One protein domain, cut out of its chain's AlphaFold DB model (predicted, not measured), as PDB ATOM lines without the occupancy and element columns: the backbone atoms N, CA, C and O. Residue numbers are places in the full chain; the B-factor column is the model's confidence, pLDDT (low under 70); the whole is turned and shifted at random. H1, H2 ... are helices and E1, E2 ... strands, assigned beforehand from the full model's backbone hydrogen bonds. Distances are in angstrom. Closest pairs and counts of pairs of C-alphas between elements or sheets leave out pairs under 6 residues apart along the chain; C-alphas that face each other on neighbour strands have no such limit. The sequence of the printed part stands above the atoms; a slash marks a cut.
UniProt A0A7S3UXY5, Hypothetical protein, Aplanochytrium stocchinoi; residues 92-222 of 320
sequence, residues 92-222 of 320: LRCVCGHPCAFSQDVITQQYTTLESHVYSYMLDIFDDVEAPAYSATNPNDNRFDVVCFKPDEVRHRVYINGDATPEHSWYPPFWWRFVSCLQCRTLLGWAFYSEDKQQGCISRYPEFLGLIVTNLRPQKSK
ATOM      1  N   LEU A  92     -16.602  13.525  53.420       97.25
ATOM      2  CA  LEU A  92     -18.022  13.633  53.693       97.25
ATOM      3  C   LEU A  92     -18.305  13.012  55.053       97.25
ATOM      4  O   LEU A  92     -18.004  11.838  55.300       97.25
ATOM      5  N   ARG A  93     -18.903  13.801  55.944       97.56
ATOM      6  CA  ARG A  93     -19.359  13.337  57.252       97.56
ATOM      7  C   ARG A  93     -20.866  13.211  57.282       97.56
ATOM      8  O   ARG A  93     -21.570  14.068  56.767       97.56
ATOM      9  N   CYS A  94     -21.355  12.192  57.971       98.25
ATOM     10  CA  CYS A  94     -22.746  12.152  58.392       98.25
ATOM     11  C   CYS A  94     -23.077  13.372  59.269       98.25
ATOM     12  O   CYS A  94     -22.191  13.947  59.905       98.25
ATOM     13  N   VAL A  95     -24.361  13.722  59.363       96.88
ATOM     14  CA  VAL A  95     -24.896  14.781  60.238       96.88
ATOM     15  C   VAL A  95     -24.399  14.658  61.688       96.88
ATOM     16  O   VAL A  95     -24.149  15.667  62.340       96.88
ATOM     17  N   CYS A  96     -24.154  13.439  62.183       96.69
ATOM     18  CA  CYS A  96     -23.598  13.210  63.522       96.69
ATOM     19  C   CYS A  96     -22.085  13.496  63.660       96.69
ATOM     20  O   CYS A  96     -21.508  13.284  64.726       96.69
ATOM     21  N   GLY A  97     -21.414  13.916  62.585       95.94
ATOM     22  CA  GLY A  97     -19.975  14.179  62.527       95.94
ATOM     23  C   GLY A  97     -19.102  12.956  62.219       95.94
ATOM     24  O   GLY A  97     -17.878  13.090  62.124       95.94
ATOM     25  N   HIS A  98     -19.678  11.764  62.038       94.62
ATOM     26  CA  HIS A  98     -18.911  10.566  61.679       94.62
ATOM     27  C   HIS A  98     -18.388  10.655  60.232       94.62
ATOM     28  O   HIS A  98     -19.198  10.889  59.337       94.62
ATOM     29  N   PRO A  99     -17.079  10.472  59.969       95.50
ATOM     30  CA  PRO A  99     -16.544  10.469  58.607       95.50
ATOM     31  C   PRO A  99     -16.989   9.210  57.860       95.50
ATOM     32  O   PRO A  99     -16.734   8.100  58.321       95.50
ATOM     33  N   CYS A 100     -17.638   9.386  56.712       96.25
ATOM     34  CA  CYS A 100     -18.209   8.294  55.924       96.25
ATOM     35  C   CYS A 100     -17.347   7.979  54.696       96.25
ATOM     36  O   CYS A 100     -16.968   6.825  54.500       96.25
ATOM     37  N   ALA A 101     -16.958   8.996  53.928       96.19
ATOM     38  CA  ALA A 101     -16.149   8.840  52.717       96.19
ATOM     39  C   ALA A 101     -15.122   9.973  52.575       96.19
ATOM     40  O   ALA A 101     -15.357  11.076  53.065       96.19
ATOM     41  N   PHE A 102     -13.995   9.709  51.920       94.69
ATOM     42  CA  PHE A 102     -12.965  10.698  51.593       94.69
ATOM     43  C   PHE A 102     -12.946  10.987  50.091       94.69
ATOM     44  O   PHE A 102     -13.456  10.198  49.296       94.69
ATOM     45  N   SER A 103     -12.324  12.097  49.692       95.19
ATOM     46  CA  SER A 103     -12.219  12.492  48.279       95.19
ATOM     47  C   SER A 103     -11.573  11.427  47.388       95.19
ATOM     48  O   SER A 103     -12.061  11.153  46.297       95.19
ATOM     49  N   GLN A 104     -10.543  10.735  47.874       93.50
ATOM     50  CA  GLN A 104      -9.873   9.641  47.149       93.50
ATOM     51  C   GLN A 104     -10.752   8.397  46.901       93.50
ATOM     52  O   GLN A 104     -10.435   7.554  46.047       93.50
ATOM     53  N   ASP A 105     -11.848   8.275  47.655       95.25
ATOM     54  CA  ASP A 105     -12.778   7.155  47.559       95.25
ATOM     55  C   ASP A 105     -13.827   7.396  46.470       95.25
ATOM     56  O   ASP A 105     -14.523   6.459  46.094       95.25
ATOM     57  N   VAL A 106     -13.949   8.622  45.955       96.81
ATOM     58  CA  VAL A 106     -14.903   8.970  44.897       96.81
ATOM     59  C   VAL A 106     -14.600   8.176  43.629       96.81
ATOM     60  O   VAL A 106     -13.444   8.034  43.212       96.81
ATOM     61  N   ILE A 107     -15.651   7.655  43.000       97.12
ATOM     62  CA  ILE A 107     -15.569   7.041  41.678       97.12
ATOM     63  C   ILE A 107     -15.881   8.116  40.640       97.12
ATOM     64  O   ILE A 107     -16.997   8.618  40.564       97.12
ATOM     65  N   THR A 108     -14.881   8.464  39.832       96.69
ATOM     66  CA  THR A 108     -15.006   9.465  38.760       96.69
ATOM     67  C   THR A 108     -15.549   8.880  37.457       96.69
ATOM     68  O   THR A 108     -15.934   9.620  36.555       96.69
ATOM     69  N   GLN A 109     -15.595   7.551  37.342       97.06
ATOM     70  CA  GLN A 109     -16.190   6.862  36.205       97.06
ATOM     71  C   GLN A 109     -17.720   6.854  36.321       97.06
ATOM     72  O   GLN A 109     -18.278   6.506  37.361       97.06
ATOM     73  N   GLN A 110     -18.398   7.197  35.228       97.38
ATOM     74  CA  GLN A 110     -19.853   7.124  35.152       97.38
ATOM     75  C   GLN A 110     -20.321   5.667  35.002       97.38
ATOM     76  O   GLN A 110     -19.749   4.898  34.225       97.38
ATOM     77  N   TYR A 111     -21.375   5.301  35.726       96.94
ATOM     78  CA  TYR A 111     -22.055   4.014  35.613       96.94
ATOM     79  C   TYR A 111     -23.252   4.119  34.669       96.94
ATOM     80  O   TYR A 111     -23.920   5.152  34.592       96.94
ATOM     81  N   THR A 112     -23.559   3.017  33.986       97.19
ATOM     82  CA  THR A 112     -24.828   2.874  33.267       97.19
ATOM     83  C   THR A 112     -25.975   2.873  34.271       97.19
ATOM     84  O   THR A 112     -25.923   2.175  35.283       97.19
ATOM     85  N   THR A 113     -27.014   3.654  33.986       97.62
ATOM     86  CA  THR A 113     -28.175   3.823  34.865       97.62
ATOM     87  C   THR A 113     -29.475   3.598  34.111       97.62
ATOM     88  O   THR A 113     -29.513   3.578  32.879       97.62
ATOM     89  N   LEU A 114     -30.557   3.408  34.860       96.19
ATOM     90  CA  LEU A 114     -31.900   3.361  34.305       96.19
ATOM     91  C   LEU A 114     -32.378   4.788  33.982       96.19
ATOM     92  O   LEU A 114     -32.928   5.473  34.844       96.19
ATOM     93  N   GLU A 115     -32.195   5.219  32.731       96.38
ATOM     94  CA  GLU A 115     -32.469   6.596  32.269       96.38
ATOM     95  C   GLU A 115     -33.882   7.109  32.596       96.38
ATOM     96  O   GLU A 115     -34.084   8.304  32.785       96.38
ATOM     97  N   SER A 116     -34.876   6.219  32.700       96.62
ATOM     98  CA  SER A 116     -36.251   6.605  33.042       96.62
ATOM     99  C   SER A 116     -36.426   7.089  34.486       96.62
ATOM    100  O   SER A 116     -37.427   7.737  34.774       96.62
ATOM    101  N   HIS A 117     -35.485   6.782  35.382       96.81
ATOM    102  CA  HIS A 117     -35.559   7.108  36.813       96.81
ATOM    103  C   HIS A 117     -34.346   7.896  37.319       96.81
ATOM    104  O   HIS A 117     -34.353   8.366  38.459       96.81
ATOM    105  N   VAL A 118     -33.302   8.030  36.496       98.31
ATOM    106  CA  VAL A 118     -32.021   8.609  36.894       98.31
ATOM    107  C   VAL A 118     -31.587   9.670  35.896       98.31
ATOM    108  O   VAL A 118     -31.433   9.400  34.708       98.31
ATOM    109  N   TYR A 119     -31.327  10.869  36.406       98.19
ATOM    110  CA  TYR A 119     -30.676  11.937  35.660       98.19
ATOM    111  C   TYR A 119     -29.241  12.112  36.159       98.19
ATOM    112  O   TYR A 119     -29.028  12.382  37.341       98.19
ATOM    113  N   SER A 120     -28.255  11.953  35.274       98.12
ATOM    114  CA  SER A 120     -26.839  12.091  35.628       98.12
ATOM    115  C   SER A 120     -26.306  13.486  35.297       98.12
ATOM    116  O   SER A 120     -26.648  14.063  34.266       98.12
ATOM    117  N   TYR A 121     -25.465  14.023  36.176       98.31
ATOM    118  CA  TYR A 121     -24.812  15.323  36.038       98.31
ATOM    119  C   TYR A 121     -23.455  15.307  36.753       98.31
ATOM    120  O   TYR A 121     -23.142  14.360  37.471       98.31
ATOM    121  N   MET A 122     -22.637  16.338  36.551       97.75
ATOM    122  CA  MET A 122     -21.365  16.486  37.263       97.75
ATOM    123  C   MET A 122     -21.548  17.395  38.478       97.75
ATOM    124  O   MET A 122     -22.198  18.438  38.379       97.75
ATOM    125  N   LEU A 123     -20.983  16.997  39.616       97.12
ATOM    126  CA  LEU A 123     -21.024  17.744  40.870       97.12
ATOM    127  C   LEU A 123     -19.608  17.896  41.426       97.12
ATOM    128  O   LEU A 123     -18.853  16.926  41.472       97.12
ATOM    129  N   ASP A 124     -19.268  19.095  41.887       96.06
ATOM    130  CA  ASP A 124     -18.052  19.333  42.665       96.06
ATOM    131  C   ASP A 124     -18.343  19.090  44.153       96.06
ATOM    132  O   ASP A 124     -19.138  19.800  44.771       96.06
ATOM    133  N   ILE A 125     -17.763  18.028  44.713       93.31
ATOM    134  CA  ILE A 125     -18.091  17.543  46.069       93.31
ATOM    135  C   ILE A 125     -17.090  18.054  47.109       93.31
ATOM    136  O   ILE A 125     -17.416  18.141  48.297       93.31
ATOM    137  N   PHE A 126     -15.867  18.366  46.678       91.88
ATOM    138  CA  PHE A 126     -14.733  18.660  47.557       91.88
ATOM    139  C   PHE A 126     -13.977  19.943  47.183       91.88
ATOM    140  O   PHE A 126     -12.868  20.142  47.667       91.88
ATOM    141  N   ASP A 127     -14.579  20.816  46.371       87.75
ATOM    142  CA  ASP A 127     -13.987  22.018  45.755       87.75
ATOM    143  C   ASP A 127     -12.892  21.718  44.702       87.75
ATOM    144  O   ASP A 127     -12.455  22.615  43.977       87.75
ATOM    145  N   ASP A 128     -12.401  20.477  44.635       88.56
ATOM    146  CA  ASP A 128     -11.332  20.027  43.739       88.56
ATOM    147  C   ASP A 128     -11.599  18.666  43.074       88.56
ATOM    148  O   ASP A 128     -10.774  18.189  42.288       88.56
ATOM    149  N   VAL A 129     -12.747  18.041  43.357       93.12
ATOM    150  CA  VAL A 129     -13.117  16.734  42.800       93.12
ATOM    151  C   VAL A 129     -14.492  16.818  42.163       93.12
ATOM    152  O   VAL A 129     -15.525  16.735  42.832       93.12
ATOM    153  N   GLU A 130     -14.474  16.911  40.838       96.38
ATOM    154  CA  GLU A 130     -15.653  16.768  39.998       96.38
ATOM    155  C   GLU A 130     -16.001  15.280  39.848       96.38
ATOM    156  O   GLU A 130     -15.172  14.462  39.435       96.38
ATOM    157  N   ALA A 131     -17.231  14.916  40.202       97.19
ATOM    158  CA  ALA A 131     -17.693  13.536  40.216       97.19
ATOM    159  C   ALA A 131     -19.062  13.393  39.539       97.19
ATOM    160  O   ALA A 131     -19.904  14.286  39.673       97.19
ATOM    161  N   PRO A 132     -19.329  12.262  38.862       98.19
ATOM    162  CA  PRO A 132     -20.674  11.933  38.422       98.19
ATOM    163  C   PRO A 132     -21.617  11.810  39.624       98.19
ATOM    164  O   PRO A 132     -21.411  10.988  40.521       98.19
ATOM    165  N   ALA A 133     -22.664  12.622  39.608       98.31
ATOM    166  CA  ALA A 133     -23.800  12.546  40.504       98.31
ATOM    167  C   ALA A 133     -25.034  12.051  39.740       98.31
ATOM    168  O   ALA A 133     -25.166  12.213  38.520       98.31
ATOM    169  N   TYR A 134     -25.944  11.425  40.475       98.44
ATOM    170  CA  TYR A 134     -27.142  10.799  39.939       98.44
ATOM    171  C   TYR A 134     -28.342  11.277  40.745       98.44
ATOM    172  O   TYR A 134     -28.482  10.922  41.911       98.44
ATOM    173  N   SER A 135     -29.205  12.078  40.121       98.38
ATOM    174  CA  SER A 135     -30.502  12.446  40.682       98.38
ATOM    175  C   SER A 135     -31.478  11.313  40.389       98.38
ATOM    176  O   SER A 135     -32.018  11.213  39.282       98.38
ATOM    177  N   ALA A 136     -31.634  10.414  41.352       98.38
ATOM    178  CA  ALA A 136     -32.383   9.177  41.213       98.38
ATOM    179  C   ALA A 136     -33.719   9.254  41.959       98.38
ATOM    180  O   ALA A 136     -33.781   9.735  43.089       98.38
ATOM    181  N   THR A 137     -34.793   8.792  41.318       98.38
ATOM    182  CA  THR A 137     -36.150   8.800  41.886       98.38
ATOM    183  C   THR A 137     -36.569   7.373  42.226       98.38
ATOM    184  O   THR A 137     -36.406   6.464  41.408       98.38
ATOM    185  N   ASN A 138     -37.048   7.142  43.448       97.69
ATOM    186  CA  ASN A 138     -37.520   5.824  43.876       97.69
ATOM    187  C   ASN A 138     -39.001   5.593  43.477       97.69
ATOM    188  O   ASN A 138     -39.653   6.512  42.983       97.69
ATOM    189  N   PRO A 139     -39.569   4.389  43.695       97.50
ATOM    190  CA  PRO A 139     -40.968   4.094  43.350       97.50
ATOM    191  C   PRO A 139     -42.020   4.946  44.076       97.50
ATOM    192  O   PRO A 139     -43.157   5.018  43.620       97.50
ATOM    193  N   ASN A 140     -41.639   5.589  45.182       97.12
ATOM    194  CA  ASN A 140     -42.494   6.477  45.971       97.12
ATOM    195  C   ASN A 140     -42.298   7.957  45.587       97.12
ATOM    196  O   ASN A 140     -42.666   8.833  46.359       97.12
ATOM    197  N   ASP A 141     -41.684   8.232  44.432       96.94
ATOM    198  CA  ASP A 141     -41.396   9.576  43.909       96.94
ATOM    199  C   ASP A 141     -40.438  10.424  44.776       96.94
ATOM    200  O   ASP A 141     -40.287  11.630  44.585       96.94
ATOM    201  N   ASN A 142     -39.713   9.788  45.705       97.88
ATOM    202  CA  ASN A 142     -38.661  10.453  46.470       97.88
ATOM    203  C   ASN A 142     -37.384  10.543  45.635       97.88
ATOM    204  O   ASN A 142     -36.897   9.538  45.104       97.88
ATOM    205  N   ARG A 143     -36.818  11.750  45.561       98.12
ATOM    206  CA  ARG A 143     -35.604  12.055  44.797       98.12
ATOM    207  C   ARG A 143     -34.375  12.127  45.697       98.12
ATOM    208  O   ARG A 143     -34.390  12.779  46.738       98.12
ATOM    209  N   PHE A 144     -33.290  11.508  45.246       98.44
ATOM    210  CA  PHE A 144     -32.008  11.459  45.939       98.44
ATOM    211  C   PHE A 144     -30.882  11.848  44.992       98.44
ATOM    212  O   PHE A 144     -30.788  11.308  43.893       98.44
ATOM    213  N   ASP A 145     -29.994  12.731  45.439       98.44
ATOM    214  CA  ASP A 145     -28.737  12.992  44.746       98.44
ATOM    215  C   ASP A 145     -27.660  12.061  45.299       98.44
ATOM    216  O   ASP A 145     -27.305  12.115  46.480       98.44
ATOM    217  N   VAL A 146     -27.182  11.163  44.445       98.50
ATOM    218  CA  VAL A 146     -26.313  10.049  44.819       98.50
ATOM    219  C   VAL A 146     -24.958  10.184  44.143       98.50
ATOM    220  O   VAL A 146     -24.884  10.479  42.953       98.50
ATOM    221  N   VAL A 147     -23.888   9.921  44.889       98.38
ATOM    222  CA  VAL A 147     -22.515   9.841  44.369       98.38
ATOM    223  C   VAL A 147     -21.923   8.478  44.697       98.38
ATOM    224  O   VAL A 147     -22.151   7.940  45.783       98.38
ATOM    225  N   CYS A 148     -21.149   7.930  43.761       98.31
ATOM    226  CA  CYS A 148     -20.540   6.614  43.896       98.31
ATOM    227  C   CYS A 148     -19.149   6.667  44.546       98.31
ATOM    228  O   CYS A 148     -18.300   7.486  44.190       98.31
ATOM    229  N   PHE A 149     -18.901   5.735  45.464       97.94
ATOM    230  CA  PHE A 149     -17.643   5.588  46.192       97.94
ATOM    231  C   PHE A 149     -17.132   4.146  46.167       97.94
ATOM    232  O   PHE A 149     -17.909   3.189  46.117       97.94
ATOM    233  N   LYS A 150     -15.808   4.002  46.262       96.81
ATOM    234  CA  LYS A 150     -15.102   2.720  46.316       96.81
ATOM    235  C   LYS A 150     -15.443   1.963  47.607       96.81
ATOM    236  O   LYS A 150     -15.383   2.541  48.698       96.81
ATOM    237  N   PRO A 151     -15.753   0.663  47.513       94.88
ATOM    238  CA  PRO A 151     -16.266  -0.120  48.627       94.88
ATOM    239  C   PRO A 151     -15.224  -0.425  49.695       94.88
ATOM    240  O   PRO A 151     -15.533  -0.287  50.879       94.88
ATOM    241  N   ASP A 152     -14.005  -0.786  49.291       88.69
ATOM    242  CA  ASP A 152     -12.945  -1.267  50.188       88.69
ATOM    243  C   ASP A 152     -12.686  -0.318  51.355       88.69
ATOM    244  O   ASP A 152     -12.506  -0.741  52.498       88.69
ATOM    245  N   GLU A 153     -12.766   0.978  51.071       82.31
ATOM    246  CA  GLU A 153     -12.412   2.028  52.009       82.31
ATOM    247  C   GLU A 153     -13.615   2.536  52.807       82.31
ATOM    248  O   GLU A 153     -13.523   2.787  54.014       82.31
ATOM    249  N   VAL A 154     -14.774   2.661  52.159       90.75
ATOM    250  CA  VAL A 154     -15.985   3.206  52.781       90.75
ATOM    251  C   VAL A 154     -16.679   2.181  53.674       90.75
ATOM    252  O   VAL A 154     -17.185   2.557  54.735       90.75
ATOM    253  N   ARG A 155     -16.657   0.888  53.319       91.12
ATOM    254  CA  ARG A 155     -17.397  -0.178  54.028       91.12
ATOM    255  C   ARG A 155     -17.100  -0.248  55.526       91.12
ATOM    256  O   ARG A 155     -17.975  -0.583  56.314       91.12
ATOM    257  N   HIS A 156     -15.889   0.125  55.945       88.00
ATOM    258  CA  HIS A 156     -15.469   0.086  57.353       88.00
ATOM    259  C   HIS A 156     -16.026   1.233  58.210       88.00
ATOM    260  O   HIS A 156     -15.892   1.192  59.441       88.00
ATOM    261  N   ARG A 157     -16.615   2.250  57.567       92.56
ATOM    262  CA  ARG A 157     -17.147   3.495  58.154       92.56
ATOM    263  C   ARG A 157     -18.671   3.603  58.057       92.56
ATOM    264  O   ARG A 157     -19.276   4.539  58.580       92.56
ATOM    265  N   VAL A 158     -19.304   2.635  57.409       96.56
ATOM    266  CA  VAL A 158     -20.755   2.544  57.266       96.56
ATOM    267  C   VAL A 158     -21.246   1.194  57.770       96.56
ATOM    268  O   VAL A 158     -20.466   0.314  58.130       96.56
ATOM    269  N   TYR A 159     -22.557   1.047  57.858       96.19
ATOM    270  CA  TYR A 159     -23.215  -0.201  58.193       96.19
ATOM    271  C   TYR A 159     -24.120  -0.610  57.038       96.19
ATOM    272  O   TYR A 159     -24.988   0.166  56.657       96.19
ATOM    273  N   ILE A 160     -23.904  -1.808  56.496       96.88
ATOM    274  CA  ILE A 160     -24.706  -2.370  55.405       96.88
ATOM    275  C   ILE A 160     -25.683  -3.383  56.004       96.88
ATOM    276  O   ILE A 160     -25.257  -4.263  56.758       96.88
ATOM    277  N   ASN A 161     -26.974  -3.253  55.705       94.56
ATOM    278  CA  ASN A 161     -28.038  -4.093  56.262       94.56
ATOM    279  C   ASN A 161     -29.128  -4.450  55.237       94.56
ATOM    280  O   ASN A 161     -29.203  -3.866  54.157       94.56
ATOM    281  N   GLY A 162     -29.960  -5.435  55.599       95.00
ATOM    282  CA  GLY A 162     -31.001  -6.016  54.737       95.00
ATOM    283  C   GLY A 162     -30.450  -7.039  53.747       95.00
ATOM    284  O   GLY A 162     -29.235  -7.200  53.663       95.00
ATOM    285  N   ASP A 163     -31.314  -7.722  53.007       95.62
ATOM    286  CA  ASP A 163     -30.904  -8.610  51.914       95.62
ATOM    287  C   ASP A 163     -30.696  -7.819  50.621       95.62
ATOM    288  O   ASP A 163     -31.274  -6.747  50.434       95.62
ATOM    289  N   ALA A 164     -29.822  -8.313  49.744       96.56
ATOM    290  CA  ALA A 164     -29.628  -7.686  48.444       96.56
ATOM    291  C   ALA A 164     -30.857  -7.937  47.563       96.56
ATOM    292  O   ALA A 164     -31.312  -9.074  47.455       96.56
ATOM    293  N   THR A 165     -31.362  -6.898  46.899       96.94
ATOM    294  CA  THR A 165     -32.499  -7.000  45.970       96.94
ATOM    295  C   THR A 165     -32.201  -6.269  44.656       96.94
ATOM    296  O   THR A 165     -31.529  -5.234  44.682       96.94
ATOM    297  N   PRO A 166     -32.656  -6.765  43.489       96.94
ATOM    298  CA  PRO A 166     -32.524  -6.052  42.223       96.94
ATOM    299  C   PRO A 166     -33.728  -5.129  41.974       96.94
ATOM    300  O   PRO A 166     -33.725  -4.343  41.024       96.94
ATOM    301  N   GLU A 167     -34.774  -5.241  42.798       97.12
ATOM    302  CA  GLU A 167     -36.031  -4.528  42.628       97.12
ATOM    303  C   GLU A 167     -35.784  -3.024  42.649       97.12
ATOM    304  O   GLU A 167     -35.168  -2.486  43.566       97.12
ATOM    305  N   HIS A 168     -36.248  -2.343  41.603       96.12
ATOM    306  CA  HIS A 168     -36.108  -0.894  41.453       96.12
ATOM    307  C   HIS A 168     -34.660  -0.380  41.523       96.12
ATOM    308  O   HIS A 168     -34.431   0.778  41.870       96.12
ATOM    309  N   SER A 169     -33.677  -1.211  41.163       97.50
ATOM    310  CA  SER A 169     -32.287  -0.768  41.071       97.50
ATOM    311  C   SER A 169     -32.125   0.341  40.027       97.50
ATOM    312  O   SER A 169     -32.517   0.203  38.866       97.50
ATOM    313  N   TRP A 170     -31.485   1.435  40.432       97.94
ATOM    314  CA  TRP A 170     -31.110   2.543  39.548       97.94
ATOM    315  C   TRP A 170     -29.934   2.217  38.628       97.94
ATOM    316  O   TRP A 170     -29.740   2.890  37.614       97.94
ATOM    317  N   TYR A 171     -29.175   1.172  38.964       97.06
ATOM    318  CA  TYR A 171     -27.996   0.726  38.234       97.06
ATOM    319  C   TYR A 171     -28.180  -0.745  37.823       97.06
ATOM    320  O   TYR A 171     -27.628  -1.629  38.465       97.06
ATOM    321  N   PRO A 172     -28.970  -1.090  36.794       95.81
ATOM    322  CA  PRO A 172     -29.023  -2.474  36.318       95.81
ATOM    323  C   PRO A 172     -27.662  -2.922  35.736       95.81
ATOM    324  O   PRO A 172     -27.020  -2.129  35.045       95.81
ATOM    325  N   PRO A 173     -27.204  -4.174  35.958       95.12
ATOM    326  CA  PRO A 173     -27.879  -5.294  36.626       95.12
ATOM    327  C   PRO A 173     -27.551  -5.418  38.130       95.12
ATOM    328  O   PRO A 173     -27.655  -6.503  38.694       95.12
ATOM    329  N   PHE A 174     -27.093  -4.349  38.783       97.31
ATOM    330  CA  PHE A 174     -26.658  -4.411  40.173       97.31
ATOM    331  C   PHE A 174     -27.831  -4.600  41.140       97.31
ATOM    332  O   PHE A 174     -28.891  -3.986  40.999       97.31
ATOM    333  N   TRP A 175     -27.588  -5.407  42.166       97.62
ATOM    334  CA  TRP A 175     -28.454  -5.595  43.325       97.62
ATOM    335  C   TRP A 175     -28.057  -4.600  44.404       97.62
ATOM    336  O   TRP A 175     -26.891  -4.221  44.468       97.62
ATOM    337  N   TRP A 176     -28.969  -4.181  45.273       98.12
ATOM    338  CA  TRP A 176     -28.659  -3.175  46.283       98.12
ATOM    339  C   TRP A 176     -29.061  -3.587  47.697       98.12
ATOM    340  O   TRP A 176     -29.972  -4.387  47.897       98.12
ATOM    341  N   ARG A 177     -28.352  -3.028  48.683       98.06
ATOM    342  CA  ARG A 177     -28.641  -3.118  50.126       98.06
ATOM    343  C   ARG A 177     -28.598  -1.735  50.752       98.06
ATOM    344  O   ARG A 177     -27.872  -0.868  50.262       98.06
ATOM    345  N   PHE A 178     -29.313  -1.535  51.852       98.25
ATOM    346  CA  PHE A 178     -29.278  -0.265  52.573       98.25
ATOM    347  C   PHE A 178     -27.911  -0.026  53.221       98.25
ATOM    348  O   PHE A 178     -27.261  -0.940  53.735       98.25
ATOM    349  N   VAL A 179     -27.479   1.235  53.200       98.38
ATOM    350  CA  VAL A 179     -26.262   1.716  53.853       98.38
ATOM    351  C   VAL A 179     -26.638   2.799  54.842       98.38
ATOM    352  O   VAL A 179     -27.199   3.830  54.480       98.38
ATOM    353  N   SER A 180     -26.264   2.596  56.096       98.25
ATOM    354  CA  SER A 180     -26.534   3.505  57.203       98.25
ATOM    355  C   SER A 180     -25.245   3.978  57.868       98.25
ATOM    356  O   SER A 180     -24.196   3.333  57.793       98.25
ATOM    357  N   CYS A 181     -25.311   5.101  58.576       98.00
ATOM    358  CA  CYS A 181     -24.193   5.589  59.368       98.00
ATOM    359  C   CYS A 181     -23.837   4.572  60.456       98.00
ATOM    360  O   CYS A 181     -24.693   4.156  61.239       98.00
ATOM    361  N   LEU A 182     -22.555   4.216  60.567       94.81
ATOM    362  CA  LEU A 182     -22.105   3.258  61.577       94.81
ATOM    363  C   LEU A 182     -22.374   3.741  63.015       94.81
ATOM    364  O   LEU A 182     -22.598   2.921  63.908       94.81
ATOM    365  N   GLN A 183     -22.366   5.063  63.220       94.94
ATOM    366  CA  GLN A 183     -22.525   5.695  64.526       94.94
ATOM    367  C   GLN A 183     -23.991   5.966  64.886       94.94
ATOM    368  O   GLN A 183     -24.444   5.526  65.937       94.94
ATOM    369  N   CYS A 184     -24.722   6.697  64.040       97.00
ATOM    370  CA  CYS A 184     -26.079   7.173  64.354       97.00
ATOM    371  C   CYS A 184     -27.197   6.450  63.596       97.00
ATOM    372  O   CYS A 184     -28.356   6.765  63.809       97.00
ATOM    373  N   ARG A 185     -26.858   5.486  62.728       96.69
ATOM    374  CA  ARG A 185     -27.806   4.684  61.935       96.69
ATOM    375  C   ARG A 185     -28.673   5.446  60.929       96.69
ATOM    376  O   ARG A 185     -29.423   4.797  60.220       96.69
ATOM    377  N   THR A 186     -28.498   6.757  60.761       97.75
ATOM    378  CA  THR A 186     -29.126   7.511  59.664       97.75
ATOM    379  C   THR A 186     -28.820   6.873  58.309       97.75
ATOM    380  O   THR A 186     -27.662   6.529  58.052       97.75
ATOM    381  N   LEU A 187     -29.831   6.750  57.445       97.94
ATOM    382  CA  LEU A 187     -29.681   6.264  56.075       97.94
ATOM    383  C   LEU A 187     -28.704   7.160  55.302       97.94
ATOM    384  O   LEU A 187     -28.895   8.370  55.194       97.94
ATOM    385  N   LEU A 188     -27.648   6.562  54.761       98.50
ATOM    386  CA  LEU A 188     -26.638   7.254  53.964       98.50
ATOM    387  C   LEU A 188     -26.720   6.912  52.481       98.50
ATOM    388  O   LEU A 188     -26.137   7.641  51.693       98.50
ATOM    389  N   GLY A 189     -27.393   5.829  52.097       98.38
ATOM    390  CA  GLY A 189     -27.554   5.431  50.703       98.38
ATOM    391  C   GLY A 189     -27.618   3.919  50.547       98.38
ATOM    392  O   GLY A 189     -28.248   3.243  51.363       98.38
ATOM    393  N   TRP A 190     -26.948   3.393  49.520       98.56
ATOM    394  CA  TRP A 190     -27.037   1.990  49.120       98.56
ATOM    395  C   TRP A 190     -25.691   1.407  48.688       98.56
ATOM    396  O   TRP A 190     -24.826   2.106  48.165       98.56
ATOM    397  N   ALA A 191     -25.516   0.109  48.911       98.31
ATOM    398  CA  ALA A 191     -24.367  -0.668  48.466       98.31
ATOM    399  C   ALA A 191     -24.805  -1.539  47.293       98.31
ATOM    400  O   ALA A 191     -25.793  -2.256  47.430       98.31
ATOM    401  N   PHE A 192     -24.092  -1.469  46.170       97.94
ATOM    402  CA  PHE A 192     -24.458  -2.131  44.920       97.94
ATOM    403  C   PHE A 192     -23.562  -3.337  44.656       97.94
ATOM    404  O   PHE A 192     -22.344  -3.232  44.750       97.94
ATOM    405  N   TYR A 193     -24.160  -4.473  44.318       97.50
ATOM    406  CA  TYR A 193     -23.517  -5.771  44.155       97.50
ATOM    407  C   TYR A 193     -23.711  -6.275  42.732       97.50
ATOM    408  O   TYR A 193     -24.813  -6.205  42.184       97.50
ATOM    409  N   SER A 194     -22.641  -6.778  42.131       95.75
ATOM    410  CA  SER A 194     -22.683  -7.463  40.845       95.75
ATOM    411  C   SER A 194     -23.126  -8.918  41.025       95.75
ATOM    412  O   SER A 194     -22.921  -9.531  42.076       95.75
ATOM    413  N   GLU A 195     -23.756  -9.474  39.993       92.50
ATOM    414  CA  GLU A 195     -23.988 -10.914  39.898       92.50
ATOM    415  C   GLU A 195     -22.685 -11.592  39.450       92.50
ATOM    416  O   GLU A 195     -22.093 -11.211  38.432       92.50
ATOM    417  N   ASP A 196     -22.224 -12.585  40.210       85.31
ATOM    418  CA  ASP A 196     -21.091 -13.413  39.823       85.31
ATOM    419  C   ASP A 196     -21.522 -14.331  38.677       85.31
ATOM    420  O   ASP A 196     -22.225 -15.329  38.851       85.31
ATOM    421  N   LYS A 197     -21.061 -13.994  37.471       80.56
ATOM    422  CA  LYS A 197     -21.370 -14.733  36.245       80.56
ATOM    423  C   LYS A 197     -20.916 -16.190  36.286       80.56
ATOM    424  O   LYS A 197     -21.453 -16.993  35.528       80.56
ATOM    425  N   GLN A 198     -19.904 -16.523  37.086       75.44
ATOM    426  CA  GLN A 198     -19.384 -17.888  37.158       75.44
ATOM    427  C   GLN A 198     -20.225 -18.767  38.079       75.44
ATOM    428  O   GLN A 198     -20.390 -19.955  37.805       75.44
ATOM    429  N   GLN A 199     -20.764 -18.183  39.146       74.06
ATOM    430  CA  GLN A 199     -21.441 -18.919  40.211       74.06
ATOM    431  C   GLN A 199     -22.964 -18.750  40.195       74.06
ATOM    432  O   GLN A 199     -23.665 -19.500  40.870       74.06
ATOM    433  N   GLY A 200     -23.493 -17.787  39.432       83.06
ATOM    434  CA  GLY A 200     -24.918 -17.446  39.455       83.06
ATOM    435  C   GLY A 200     -25.382 -16.959  40.832       83.06
ATOM    436  O   GLY A 200     -26.555 -17.097  41.169       83.06
ATOM    437  N   CYS A 201     -24.455 -16.453  41.649       85.38
ATOM    438  CA  CYS A 201     -24.706 -15.934  42.987       85.38
ATOM    439  C   CYS A 201     -24.347 -14.441  43.046       85.38
ATOM    440  O   CYS A 201     -23.650 -13.913  42.182       85.38
ATOM    441  N   ILE A 202     -24.846 -13.727  44.052       87.25
ATOM    442  CA  ILE A 202     -24.525 -12.307  44.238       87.25
ATOM    443  C   ILE A 202     -23.118 -12.202  44.834       87.25
ATOM    444  O   ILE A 202     -22.792 -12.937  45.769       87.25
ATOM    445  N   SER A 203     -22.303 -11.269  44.332       91.25
ATOM    446  CA  SER A 203     -20.987 -10.988  44.911       91.25
ATOM    447  C   SER A 203     -21.094 -10.747  46.419       91.25
ATOM    448  O   SER A 203     -22.000 -10.077  46.913       91.25
ATOM    449  N   ARG A 204     -20.121 -11.255  47.172       88.69
ATOM    450  CA  ARG A 204     -20.045 -11.047  48.627       88.69
ATOM    451  C   ARG A 204     -19.741  -9.609  49.008       88.69
ATOM    452  O   ARG A 204     -20.104  -9.162  50.097       88.69
ATOM    453  N   TYR A 205     -19.061  -8.894  48.121       92.69
ATOM    454  CA  TYR A 205     -18.644  -7.523  48.349       92.69
ATOM    455  C   TYR A 205     -19.357  -6.597  47.378       92.69
ATOM    456  O   TYR A 205     -19.513  -6.945  46.204       92.69
ATOM    457  N   PRO A 206     -19.793  -5.421  47.853       96.62
ATOM    458  CA  PRO A 206     -20.355  -4.442  46.951       96.62
ATOM    459  C   PRO A 206     -19.274  -3.985  45.975       96.62
ATOM    460  O   PRO A 206     -18.120  -3.826  46.360       96.62
ATOM    461  N   GLU A 207     -19.671  -3.755  44.732       96.44
ATOM    462  CA  GLU A 207     -18.854  -3.171  43.673       96.44
ATOM    463  C   GLU A 207     -18.604  -1.679  43.947       96.44
ATOM    464  O   GLU A 207     -17.509  -1.161  43.740       96.44
ATOM    465  N   PHE A 208     -19.629  -0.980  44.445       98.06
ATOM    466  CA  PHE A 208     -19.570   0.426  44.838       98.06
ATOM    467  C   PHE A 208     -20.670   0.768  45.846       98.06
ATOM    468  O   PHE A 208     -21.619   0.009  46.053       98.06
ATOM    469  N   LEU A 209     -20.544   1.927  46.492       98.50
ATOM    470  CA  LEU A 209     -21.588   2.495  47.342       98.50
ATOM    471  C   LEU A 209     -22.090   3.794  46.729       98.50
ATOM    472  O   LEU A 209     -21.294   4.688  46.469       98.50
ATOM    473  N   GLY A 210     -23.402   3.911  46.543       98.31
ATOM    474  CA  GLY A 210     -24.062   5.161  46.190       98.31
ATOM    475  C   GLY A 210     -24.540   5.863  47.454       98.31
ATOM    476  O   GLY A 210     -25.504   5.409  48.068       98.31
ATOM    477  N   LEU A 211     -23.887   6.958  47.850       98.50
ATOM    478  CA  LEU A 211     -24.260   7.726  49.039       98.50
ATOM    479  C   LEU A 211     -25.051   8.989  48.680       98.50
ATOM    480  O   LEU A 211     -24.706   9.689  47.729       98.50
ATOM    481  N   ILE A 212     -26.077   9.286  49.476       98.50
ATOM    482  CA  ILE A 212     -26.957  10.451  49.371       98.50
ATOM    483  C   ILE A 212     -26.195  11.687  49.859       98.50
ATOM    484  O   ILE A 212     -25.918  11.824  51.055       98.50
ATOM    485  N   VAL A 213     -25.865  12.606  48.951       97.56
ATOM    486  CA  VAL A 213     -25.019  13.763  49.284       97.56
ATOM    487  C   VAL A 213     -25.701  14.743  50.236       97.56
ATOM    488  O   VAL A 213     -25.027  15.348  51.064       97.56
ATOM    489  N   THR A 214     -27.031  14.849  50.202       96.81
ATOM    490  CA  THR A 214     -27.801  15.734  51.095       96.81
ATOM    491  C   THR A 214     -27.772  15.286  52.561       96.81
ATOM    492  O   THR A 214     -27.914  16.118  53.458       96.81
ATOM    493  N   ASN A 215     -27.490  14.004  52.824       97.81
ATOM    494  CA  ASN A 215     -27.330  13.453  54.177       97.81
ATOM    495  C   ASN A 215     -25.892  13.583  54.707       97.81
ATOM    496  O   ASN A 215     -25.577  13.135  55.818       97.81
ATOM    497  N   LEU A 216     -25.008  14.189  53.915       97.94
ATOM    498  CA  LEU A 216     -23.592  14.318  54.199       97.94
ATOM    499  C   LEU A 216     -23.174  15.793  54.202       97.94
ATOM    500  O   LEU A 216     -23.767  16.652  53.558       97.94
ATOM    501  N   ARG A 217     -22.136  16.105  54.976       97.25
ATOM    502  CA  ARG A 217     -21.546  17.440  55.070       97.25
ATOM    503  C   ARG A 217     -20.079  17.371  54.649       97.25
ATOM    504  O   ARG A 217     -19.335  16.599  55.268       97.25
ATOM    505  N   PRO A 218     -19.646  18.156  53.647       96.31
ATOM    506  CA  PRO A 218     -18.236  18.259  53.306       96.31
ATOM    507  C   PRO A 218     -17.484  18.914  54.464       96.31
ATOM    508  O   PRO A 218     -17.885  19.952  54.991       96.31
ATOM    509  N   GLN A 219     -16.412  18.269  54.912       96.00
ATOM    510  CA  GLN A 219     -15.529  18.750  55.966       96.00
ATOM    511  C   GLN A 219     -14.108  18.256  55.729       96.00
ATOM    512  O   GLN A 219     -13.873  17.271  55.039       96.00
ATOM    513  N   LYS A 220     -13.142  18.887  56.386       93.50
ATOM    514  CA  LYS A 220     -11.782  18.361  56.458       93.50
ATOM    515  C   LYS A 220     -11.659  17.435  57.672       93.50
ATOM    516  O   LYS A 220     -12.213  17.702  58.743       93.50
ATOM    517  N   SER A 221     -10.987  16.299  57.517       89.50
ATOM    518  CA  SER A 221     -10.675  15.397  58.628       89.50
ATOM    519  C   SER A 221      -9.213  15.025  58.612       89.50
ATOM    520  O   SER A 221      -8.657  14.650  57.586       89.50
ATOM    521  N   LYS A 222      -8.619  15.014  59.799       85.94
ATOM    522  CA  LYS A 222      -7.361  14.309  60.011       85.94
ATOM    523  C   LYS A 222      -7.657  12.820  59.921       85.94
ATOM    524  O   LYS A 222      -8.535  12.320  60.636       85.94
TER     525      LYS A 222
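What this domain is: This is residues 92 to 222 of the 320 residues of the protein "Hypothetical protein" of Aplanochytrium stocchinoi (UniProt A0A7S3UXY5). One long, strongly twisted sheet of seven antiparallel strands runs through the domain from E3 at one edge to E6 at the other, and a small sheet of three strands, E2, E1 and E10, covers part of one of its faces, the strands of the two crossed at 60 degrees. The two sheets make a sandwich that is only partly face to face, and the single short helix H1 sits beside it near E2 and E9. The printed part has 131 residues with one named helix and ten named strands, in the order E1 E2 E3 E4 E5 H1 E6 E7 E8 E9 E10, and is mostly strand. The large sheet has the order E3, E4, E5, E9, E8, E7, E6 and the small one E2, E1, E10, both antiparallel throughout. The whole is compact, with a radius of gyration of the C-alphas of 14.0 A, and spans 42 by 28 by 27 A.

How they stand to each other: Strand beside strand, the large sheet runs E3, residues 118 to 124, E4, 130 to 137, E5, 143 to 149, E9, 208 to 212, E8, 187 to 193, E7, 175 to 181, and E6, 158 to 165. Its strands' lines turn by 163 degrees from edge to edge, and E6 bends by 71 degrees at residue 162. E3, E4 and E5 form a meander, each strand the antiparallel neighbour of the one before, and E6, E7, E8 and E9 form another. Across the neighbour pairs these backbone atoms are within hydrogen-bond range: N 121 and O 133, 3.0 A, for E3 and E4; N 136 and O 144, 2.8 A, for E4 and E5; N 149 and O 209, 2.8 A, for E5 and E9; N 210 and O 190, 2.8 A, for E9 and E8; N 177 and O 191, 3.0 A, for E8 and E7; N 159 and O 180, 2.8 A, for E7 and E6, among others. The small sheet has E1, residues 92 to 94, as its inner strand, between the edge strands E2, 99 to 102, and E10, 216 to 222. N 92 and O 101 are 2.8 A apart across the hairpin E1 and E2, and N 93 and O 217 are 2.9 A apart across E1 and E10. The facing parts of the two sheets are 9.4 A centre to centre, their best planes 15 degrees apart. H1, residues 151 to 157, is on the large sheet at a height of 7.6 A, over none of its strands, but only just, with 2 of its C-alphas falling on E5; it only grazes the small sheet. The closest C-alphas of H1 and E2 are those of Arg 157 and Cys 100, 5.4 A. In H1, 1 of 3 O i to N i+4 pairs and 2 of 4 O i to N i+3 pairs are within hydrogen-bond range.

Where its parts are: E1 begins at C-alpha 92, (-18.022, 13.633, 53.693). E4 is 22.1 A long from first to last C-alpha, E7 20.0 A, E5 19.1 A, E6 18.9 A, E3 18.5 A, E8 18.0 A and E10 17.2 A. H1 begins at C-alpha 151, (-16.266, -0.120, 48.627). E10 ends at C-alpha 222, (-7.361, 14.309, 60.011).

The domain as a whole: The C-alphas farthest apart are those of Asp 127 and Gln 199, 42.0 A. The links E2 to E3 and E8 to E9 are long; in the second, residues 195 to 196 pair antiparallel with residues 201 to 202. The printed part has no cut. Its mean pLDDT is 95.3, and no printed residue is under 70.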